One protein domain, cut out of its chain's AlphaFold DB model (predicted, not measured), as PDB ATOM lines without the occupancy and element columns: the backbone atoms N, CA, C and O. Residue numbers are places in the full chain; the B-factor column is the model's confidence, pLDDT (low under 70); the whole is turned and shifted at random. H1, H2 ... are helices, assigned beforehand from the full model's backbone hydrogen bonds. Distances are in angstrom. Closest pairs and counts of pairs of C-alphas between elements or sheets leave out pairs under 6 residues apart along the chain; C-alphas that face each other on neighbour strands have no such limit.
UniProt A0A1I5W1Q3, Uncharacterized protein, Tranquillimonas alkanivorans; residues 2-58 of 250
ATOM      1  N   HIS A   2      58.691 101.970  31.412       89.50
ATOM      2  CA  HIS A   2      59.983 101.275  31.552       89.50
ATOM      3  C   HIS A   2      61.037 102.028  32.370       89.50
ATOM      4  O   HIS A   2      61.658 101.418  33.228       89.50
ATOM      5  N   GLN A   3      61.183 103.346  32.187       91.00
ATOM      6  CA  GLN A   3      62.119 104.145  32.987       91.00
ATOM      7  C   GLN A   3      61.937 103.944  34.496       91.00
ATOM      8  O   GLN A   3      62.915 103.692  35.185       91.00
ATOM      9  N   CYS A   4      60.712 104.035  35.014       93.75
ATOM     10  CA  CYS A   4      60.487 103.916  36.454       93.75
ATOM     11  C   CYS A   4      60.699 102.488  36.961       93.75
ATOM     12  O   CYS A   4      61.206 102.321  38.062       93.75
ATOM     13  N   ALA A   5      60.408 101.471  36.147       94.62
ATOM     14  CA  ALA A   5      60.775 100.095  36.472       94.62
ATOM     15  C   ALA A   5      62.308  99.923  36.552       94.62
ATOM     16  O   ALA A   5      62.832  99.422  37.543       94.62
ATOM     17  N   ILE A   6      63.040 100.434  35.553       95.19
ATOM     18  CA  ILE A   6      64.510 100.377  35.485       95.19
ATOM     19  C   ILE A   6      65.147 101.135  36.655       95.19
ATOM     20  O   ILE A   6      66.000 100.591  37.355       95.19
ATOM     21  N   LEU A   7      64.745 102.388  36.873       95.44
ATOM     22  CA  LEU A   7      65.275 103.233  37.938       95.44
ATOM     23  C   LEU A   7      64.925 102.671  39.317       95.44
ATOM     24  O   LEU A   7      65.819 102.539  40.147       95.44
ATOM     25  N   GLY A   8      63.672 102.260  39.535       95.81
ATOM     26  CA  GLY A   8      63.232 101.655  40.793       95.81
ATOM     27  C   GLY A   8      64.019 100.391  41.124       95.81
ATOM     28  O   GLY A   8      64.547 100.269  42.228       95.81
ATOM     29  N   ARG A   9      64.230  99.505  40.141       94.88
ATOM     30  CA  ARG A   9      65.098  98.328  40.292       94.88
ATOM     31  C   ARG A   9      66.529  98.714  40.676       94.88
ATOM     32  O   ARG A   9      67.124  98.074  41.537       94.88
ATOM     33  N   ARG A  10      67.092  99.767  40.071       94.56
ATOM     34  CA  ARG A  10      68.439 100.268  40.411       94.56
ATOM     35  C   ARG A  10      68.524 100.880  41.809       94.56
ATOM     36  O   ARG A  10      69.611 100.867  42.376       94.56
ATOM     37  N   MET A  11      67.418 101.395  42.345       94.81
ATOM     38  CA  MET A  11      67.324 101.922  43.712       94.81
ATOM     39  C   MET A  11      66.931 100.849  44.747       94.81
ATOM     40  O   MET A  11      66.873 101.146  45.933       94.81
ATOM     41  N   GLY A  12      66.684  99.602  44.322       95.25
ATOM     42  CA  GLY A  12      66.300  98.498  45.210       95.25
ATOM     43  C   GLY A  12      64.797  98.385  45.493       95.25
ATOM     44  O   GLY A  12      64.399  97.570  46.318       95.25
ATOM     45  N   PHE A  13      63.947  99.137  44.791       96.44
ATOM     46  CA  PHE A  13      62.494  99.187  45.009       96.44
ATOM     47  C   PHE A  13      61.700  98.166  44.178       96.44
ATOM     48  O   PHE A  13      60.605  98.464  43.707       96.44
ATOM     49  N   THR A  14      62.260  96.975  43.942       94.19
ATOM     50  CA  THR A  14      61.719  95.976  42.996       94.19
ATOM     51  C   THR A  14      60.275  95.568  43.308       94.19
ATOM     52  O   THR A  14      59.480  95.408  42.386       94.19
ATOM     53  N   GLU A  15      59.911  95.438  44.586       95.06
ATOM     54  CA  GLU A  15      58.543  95.082  44.996       95.06
ATOM     55  C   GLU A  15      57.547  96.200  44.665       95.06
ATOM     56  O   GLU A  15      56.466  95.946  44.136       95.06
ATOM     57  N   GLN A  16      57.932  97.452  44.916       95.56
ATOM     58  CA  GLN A  16      57.073  98.622  44.747       95.56
ATOM     59  C   GLN A  16      56.908  99.033  43.279       95.56
ATOM     60  O   GLN A  16      55.993  99.793  42.968       95.56
ATOM     61  N   ILE A  17      57.778  98.554  42.382       95.06
ATOM     62  CA  ILE A  17      57.675  98.784  40.933       95.06
ATOM     63  C   ILE A  17      57.227  97.550  40.146       95.06
ATOM     64  O   ILE A  17      57.203  97.613  38.918       95.06
ATOM     65  N   ALA A  18      56.869  96.442  40.804       93.19
ATOM     66  CA  ALA A  18      56.571  95.173  40.134       93.19
ATOM     67  C   ALA A  18      55.473  95.299  39.058       93.19
ATOM     68  O   ALA A  18      55.571  94.690  37.995       93.19
ATOM     69  N   HIS A  19      54.469  96.154  39.280       92.19
ATOM     70  CA  HIS A  19      53.389  96.438  38.323       92.19
ATOM     71  C   HIS A  19      53.818  97.272  37.104       92.19
ATOM     72  O   HIS A  19      53.023  97.470  36.187       92.19
ATOM     73  N   LEU A  20      55.045  97.801  37.093       91.94
ATOM     74  CA  LEU A  20      55.621  98.574  35.987       91.94
ATOM     75  C   LEU A  20      56.584  97.749  35.124       91.94
ATOM     76  O   LEU A  20      57.014  98.231  34.069       91.94
ATOM     77  N   GLU A  21      56.953  96.548  35.572       88.75
ATOM     78  CA  GLU A  21      57.824  95.653  34.817       88.75
ATOM     79  C   GLU A  21      57.085  95.088  33.593       88.75
ATOM     80  O   GLU A  21      55.879  94.830  33.651       88.75
ATOM     81  N   PRO A  22      57.775  94.916  32.452       84.12
ATOM     82  CA  PRO A  22      57.145  94.395  31.250       84.12
ATOM     83  C   PRO A  22      56.658  92.955  31.497       84.12
ATOM     84  O   PRO A  22      57.455  92.106  31.920       84.12
ATOM     85  N   PRO A  23      55.373  92.655  31.224       83.00
ATOM     86  CA  PRO A  23      54.818  91.325  31.453       83.00
ATOM     87  C   PRO A  23      55.537  90.283  30.593       83.00
ATOM     88  O   PRO A  23      56.003  90.580  29.500       83.00
ATOM     89  N   GLN A  24      55.612  89.044  31.074       84.94
ATOM     90  CA  GLN A  24      56.132  87.915  30.300       84.94
ATOM     91  C   GLN A  24      54.953  87.004  29.935       84.94
ATOM     92  O   GLN A  24      54.594  86.140  30.738       84.94
ATOM     93  N   PRO A  25      54.281  87.233  28.790       90.06
ATOM     94  CA  PRO A  25      53.174  86.390  28.369       90.06
ATOM     95  C   PRO A  25      53.667  84.957  28.088       90.06
ATOM     96  O   PRO A  25      54.791  84.787  27.603       90.06
ATOM     97  N   PRO A  26      52.841  83.929  28.354       93.69
ATOM     98  CA  PRO A  26      53.122  82.552  27.958       93.69
ATOM     99  C   PRO A  26      53.447  82.434  26.464       93.69
ATOM    100  O   PRO A  26      52.879  83.159  25.645       93.69
ATOM    101  N   LEU A  27      54.342  81.514  26.094       89.56
ATOM    102  CA  LEU A  27      54.784  81.348  24.699       89.56
ATOM    103  C   LEU A  27      53.675  80.860  23.753       89.56
ATOM    104  O   LEU A  27      53.810  80.999  22.542       89.56
ATOM    105  N   ASP A  28      52.592  80.310  24.295       95.62
ATOM    106  CA  ASP A  28      51.377  79.894  23.590       95.62
ATOM    107  C   ASP A  28      50.314  81.007  23.493       95.62
ATOM    108  O   ASP A  28      49.211  80.768  23.001       95.62
ATOM    109  N   SER A  29      50.636  82.233  23.924       95.69
ATOM    110  CA  SER A  29      49.761  83.399  23.750       95.69
ATOM    111  C   SER A  29      49.529  83.731  22.274       95.69
ATOM    112  O   SER A  29      50.339  83.405  21.404       95.69
ATOM    113  N   GLU A  30      48.454  84.472  21.990       97.25
ATOM    114  CA  GLU A  30      48.171  84.950  20.636       97.25
ATOM    115  C   GLU A  30      49.375  85.694  20.020       97.25
ATOM    116  O   GLU A  30      50.018  86.503  20.703       97.25
ATOM    117  N   PRO A  31      49.657  85.517  18.713       95.62
ATOM    118  CA  PRO A  31      50.791  86.163  18.053       95.62
ATOM    119  C   PRO A  31      50.848  87.686  18.242       95.62
ATOM    120  O   PRO A  31      51.932  88.249  18.387       95.62
ATOM    121  N   GLN A  32      49.693  88.359  18.299       94.31
ATOM    122  CA  GLN A  32      49.627  89.803  18.530       94.31
ATOM    123  C   GLN A  32      50.131  90.195  19.928       94.31
ATOM    124  O   GLN A  32      50.807  91.216  20.077       94.31
ATOM    125  N   ILE A  33      49.840  89.386  20.950       93.06
ATOM    126  CA  ILE A  33      50.316  89.600  22.323       93.06
ATOM    127  C   ILE A  33      51.837  89.443  22.369       93.06
ATOM    128  O   ILE A  33      52.528  90.310  22.908       93.06
ATOM    129  N   LEU A  34      52.365  88.385  21.748       93.00
ATOM    130  CA  LEU A  34      53.807  88.142  21.665       93.00
ATOM    131  C   LEU A  34      54.532  89.274  20.918       93.00
ATOM    132  O   LEU A  34      55.562  89.757  21.389       93.00
ATOM    133  N   ALA A  35      53.971  89.756  19.803       92.06
ATOM    134  CA  ALA A  35      54.532  90.863  19.028       92.06
ATOM    135  C   ALA A  35      54.549  92.188  19.812       92.06
ATOM    136  O   ALA A  35      55.567  92.886  19.840       92.06
ATOM    137  N   ASN A  36      53.449  92.520  20.497       90.75
ATOM    138  CA  ASN A  36      53.370  93.706  21.352       90.75
ATOM    139  C   ASN A  36      54.377  93.628  22.507       90.75
ATOM    140  O   ASN A  36      55.060  94.611  22.808       90.75
ATOM    141  N   ASN A  37      54.507  92.450  23.122       91.12
ATOM    142  CA  ASN A  37      55.475  92.230  24.186       91.12
ATOM    143  C   ASN A  37      56.920  92.367  23.690       91.12
ATOM    144  O   ASN A  37      57.725  93.039  24.330       91.12
ATOM    145  N   TYR A  38      57.244  91.809  22.523       90.81
ATOM    146  CA  TYR A  38      58.559  91.972  21.903       90.81
ATOM    147  C   TYR A  38      58.910  93.454  21.685       90.81
ATOM    148  O   TYR A  38      59.999  93.894  22.058       90.81
ATOM    149  N   ALA A  39      57.984  94.250  21.141       89.69
ATOM    150  CA  ALA A  39      58.202  95.682  20.937       89.69
ATOM    151  C   ALA A  39      58.420  96.434  22.265       89.69
ATOM    152  O   ALA A  39      59.318  97.273  22.365       89.69
ATOM    153  N   SER A  40      57.632  96.101  23.292       88.81
ATOM    154  CA  SER A  40      57.768  96.627  24.656       88.81
ATOM    155  C   SER A  40      59.136  96.288  25.267       88.81
ATOM    156  O   SER A  40      59.854  97.178  25.724       88.81
ATOM    157  N   LEU A  41      59.565  95.025  25.185       90.75
ATOM    158  CA  LEU A  41      60.864  94.566  25.688       90.75
ATOM    159  C   LEU A  41      62.042  95.204  24.951       90.75
ATOM    160  O   LEU A  41      63.046  95.550  25.576       90.75
ATOM    161  N   ARG A  42      61.922  95.431  23.640       90.56
ATOM    162  CA  ARG A  42      62.933  96.168  22.872       90.56
ATOM    163  C   ARG A  42      63.066  97.618  23.350       90.56
ATOM    164  O   ARG A  42      64.174  98.125  23.490       90.56
ATOM    165  N   ASN A  43      61.952  98.284  23.650       88.81
ATOM    166  CA  ASN A  43      61.987  99.639  24.208       88.81
ATOM    167  C   ASN A  43      62.566  99.653  25.632       88.81
ATOM    168  O   ASN A  43      63.311 100.566  25.988       88.81
ATOM    169  N   TRP A  44      62.239  98.647  26.446       91.12
ATOM    170  CA  TRP A  44      62.791  98.496  27.791       91.12
ATOM    171  C   TRP A  44      64.309  98.289  27.756       91.12
ATOM    172  O   TRP A  44      65.029  98.976  28.475       91.12
ATOM    173  N   THR A  45      64.807  97.394  26.896       91.56
ATOM    174  CA  THR A  45      66.248  97.100  26.766       91.56
ATOM    175  C   THR A  45      67.033  98.325  26.314       91.56
ATOM    176  O   THR A  45      68.010  98.679  26.967       91.56
ATOM    177  N   HIS A  46      66.539  99.053  25.312       89.31
ATOM    178  CA  HIS A  46      67.152 100.308  24.877       89.31
ATOM    179  C   HIS A  46      67.235 101.351  26.006       89.31
ATOM    180  O   HIS A  46      68.272 101.979  26.221       89.31
ATOM    181  N   ALA A  47      66.159 101.513  26.786       89.81
ATOM    182  CA  ALA A  47      66.172 102.411  27.938       89.81
ATOM    183  C   ALA A  47      67.148 101.934  29.029       89.81
ATOM    184  O   ALA A  47      67.848 102.746  29.632       89.81
ATOM    185  N   ALA A  48      67.216 100.626  29.289       92.31
ATOM    186  CA  ALA A  48      68.104 100.055  30.297       92.31
ATOM    187  C   ALA A  48      69.585 100.244  29.935       92.31
ATOM    188  O   ALA A  48      70.384 100.562  30.818       92.31
ATOM    189  N   GLU A  49      69.935 100.105  28.656       91.62
ATOM    190  CA  GLU A  49      71.269 100.401  28.123       91.62
ATOM    191  C   GLU A  49      71.626 101.878  28.306       91.62
ATOM    192  O   GLU A  49      72.694 102.190  28.832       91.62
ATOM    193  N   TRP A  50      70.707 102.792  27.974       88.62
ATOM    194  CA  TRP A  50      70.917 104.224  28.190       88.62
ATOM    195  C   TRP A  50      71.179 104.540  29.668       88.62
ATOM    196  O   TRP A  50      72.180 105.171  30.010       88.62
ATOM    197  N   PHE A  51      70.335 104.029  30.574       91.81
ATOM    198  CA  PHE A  51      70.499 104.235  32.015       91.81
ATOM    199  C   PHE A  51      71.738 103.549  32.596       91.81
ATOM    200  O   PHE A  51      72.193 103.953  33.669       91.81
ATOM    201  N   ALA A  52      72.305 102.536  31.935       90.56
ATOM    202  CA  ALA A  52      73.553 101.916  32.371       90.56
ATOM    203  C   ALA A  52      74.734 102.897  32.292       90.56
ATOM    204  O   ALA A  52      75.574 102.893  33.191       90.56
ATOM    205  N   GLY A  53      74.748 103.781  31.286       88.31
ATOM    206  CA  GLY A  53      75.763 104.828  31.112       88.31
ATOM    207  C   GLY A  53      75.560 106.085  31.971       88.31
ATOM    208  O   GLY A  53      76.399 106.982  31.950       88.31
ATOM    209  N   VAL A  54      74.462 106.171  32.725       91.00
ATOM    210  CA  VAL A  54      74.131 107.318  33.585       91.00
ATOM    211  C   VAL A  54      74.686 107.109  34.997       91.00
ATOM    212  O   VAL A  54      74.688 105.990  35.513       91.00
ATOM    213  N   SER A  55      75.154 108.175  35.652       92.88
ATOM    214  CA  SER A  55      75.684 108.084  37.019       92.88
ATOM    215  C   SER A  55      74.606 107.637  38.019       92.88
ATOM    216  O   SER A  55      73.404 107.786  37.789       92.88
ATOM    217  N   GLN A  56      75.015 107.083  39.164       92.81
ATOM    218  CA  GLN A  56      74.061 106.698  40.209       92.81
ATOM    219  C   GLN A  56      73.261 107.901  40.729       92.81
ATOM    220  O   GLN A  56      72.050 107.776  40.894       92.81
ATOM    221  N   HIS A  57      73.912 109.051  40.930       94.25
ATOM    222  CA  HIS A  57      73.251 110.267  41.406       94.25
ATOM    223  C   HIS A  57      72.236 110.799  40.391       94.25
ATOM    224  O   HIS A  57      71.118 111.135  40.771       94.25
ATOM    225  N   GLU A  58      72.568 110.811  39.094       94.25
ATOM    226  CA  GLU A  58      71.617 111.250  38.068       94.25
ATOM    227  C   GLU A  58      70.422 110.290  37.982       94.25
ATOM    228  O   GLU A  58      69.279 110.741  37.910       94.25
TER     229      GLU A  58
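AT A GLANCE: This is residues 2 to 58 of the 250 residues of an uncharacterized protein of Tranquillimonas alkanivorans (UniProt A0A1I5W1Q3). One long helix, H2, makes the length of this loose, flat domain, and the short helix H1 packs aslant on the later part of H2, at its residues 43 to 51. Between the two helices a long link, residues 12 to 30, folds back from the end of H1 to the beginning of H2, where residues 27 to 32 stick out. The printed part has 57 residues with two named helices, H1 then H2, and no named strand; its class is all helix. The radius of gyration of the C-alphas is 13.0 A, and the C-alphas span 41 by 23 by 12 A.

IN THESE COORDINATES: H1 is residues 2 to 11, 14.2 A from first to last C-alpha, and begins with C-alpha 2 at (59.983, 101.275, 31.552). Residues 18 to 20, in the link, are a short helical run. H2 is residues 31 to 52, 31.2 A long, from C-alpha 31 at (50.791, 86.163, 18.053) to C-alpha 52 at (73.553, 101.916, 32.371). Residues 56 to 58 are another short helical run.

HOW THE PARTS SIT: H1 and H2 touch, with 10 pairs of C-alphas within 8 A. Their closest C-alphas, those of His 2 and Trp 44, are 5.5 A apart. H2 touches H1 with residues 43 to 51 alone. They run the same way at a steep tilt of 48 degrees, and their centres are 14.2 A apart. In H1 and H2 every O i to N i+4 pair is within hydrogen-bond range.

THE WHOLE: The two C-alphas farthest apart are those of Asp 28 and His 57, 41.5 A. The link from H1 to H2, 19 residues, is long. Residues 27 to 32, of which 31 and 32 belong to H2, stand free. The printed part has no cut. Its mean pLDDT is 92.1, and no printed residue is under 70.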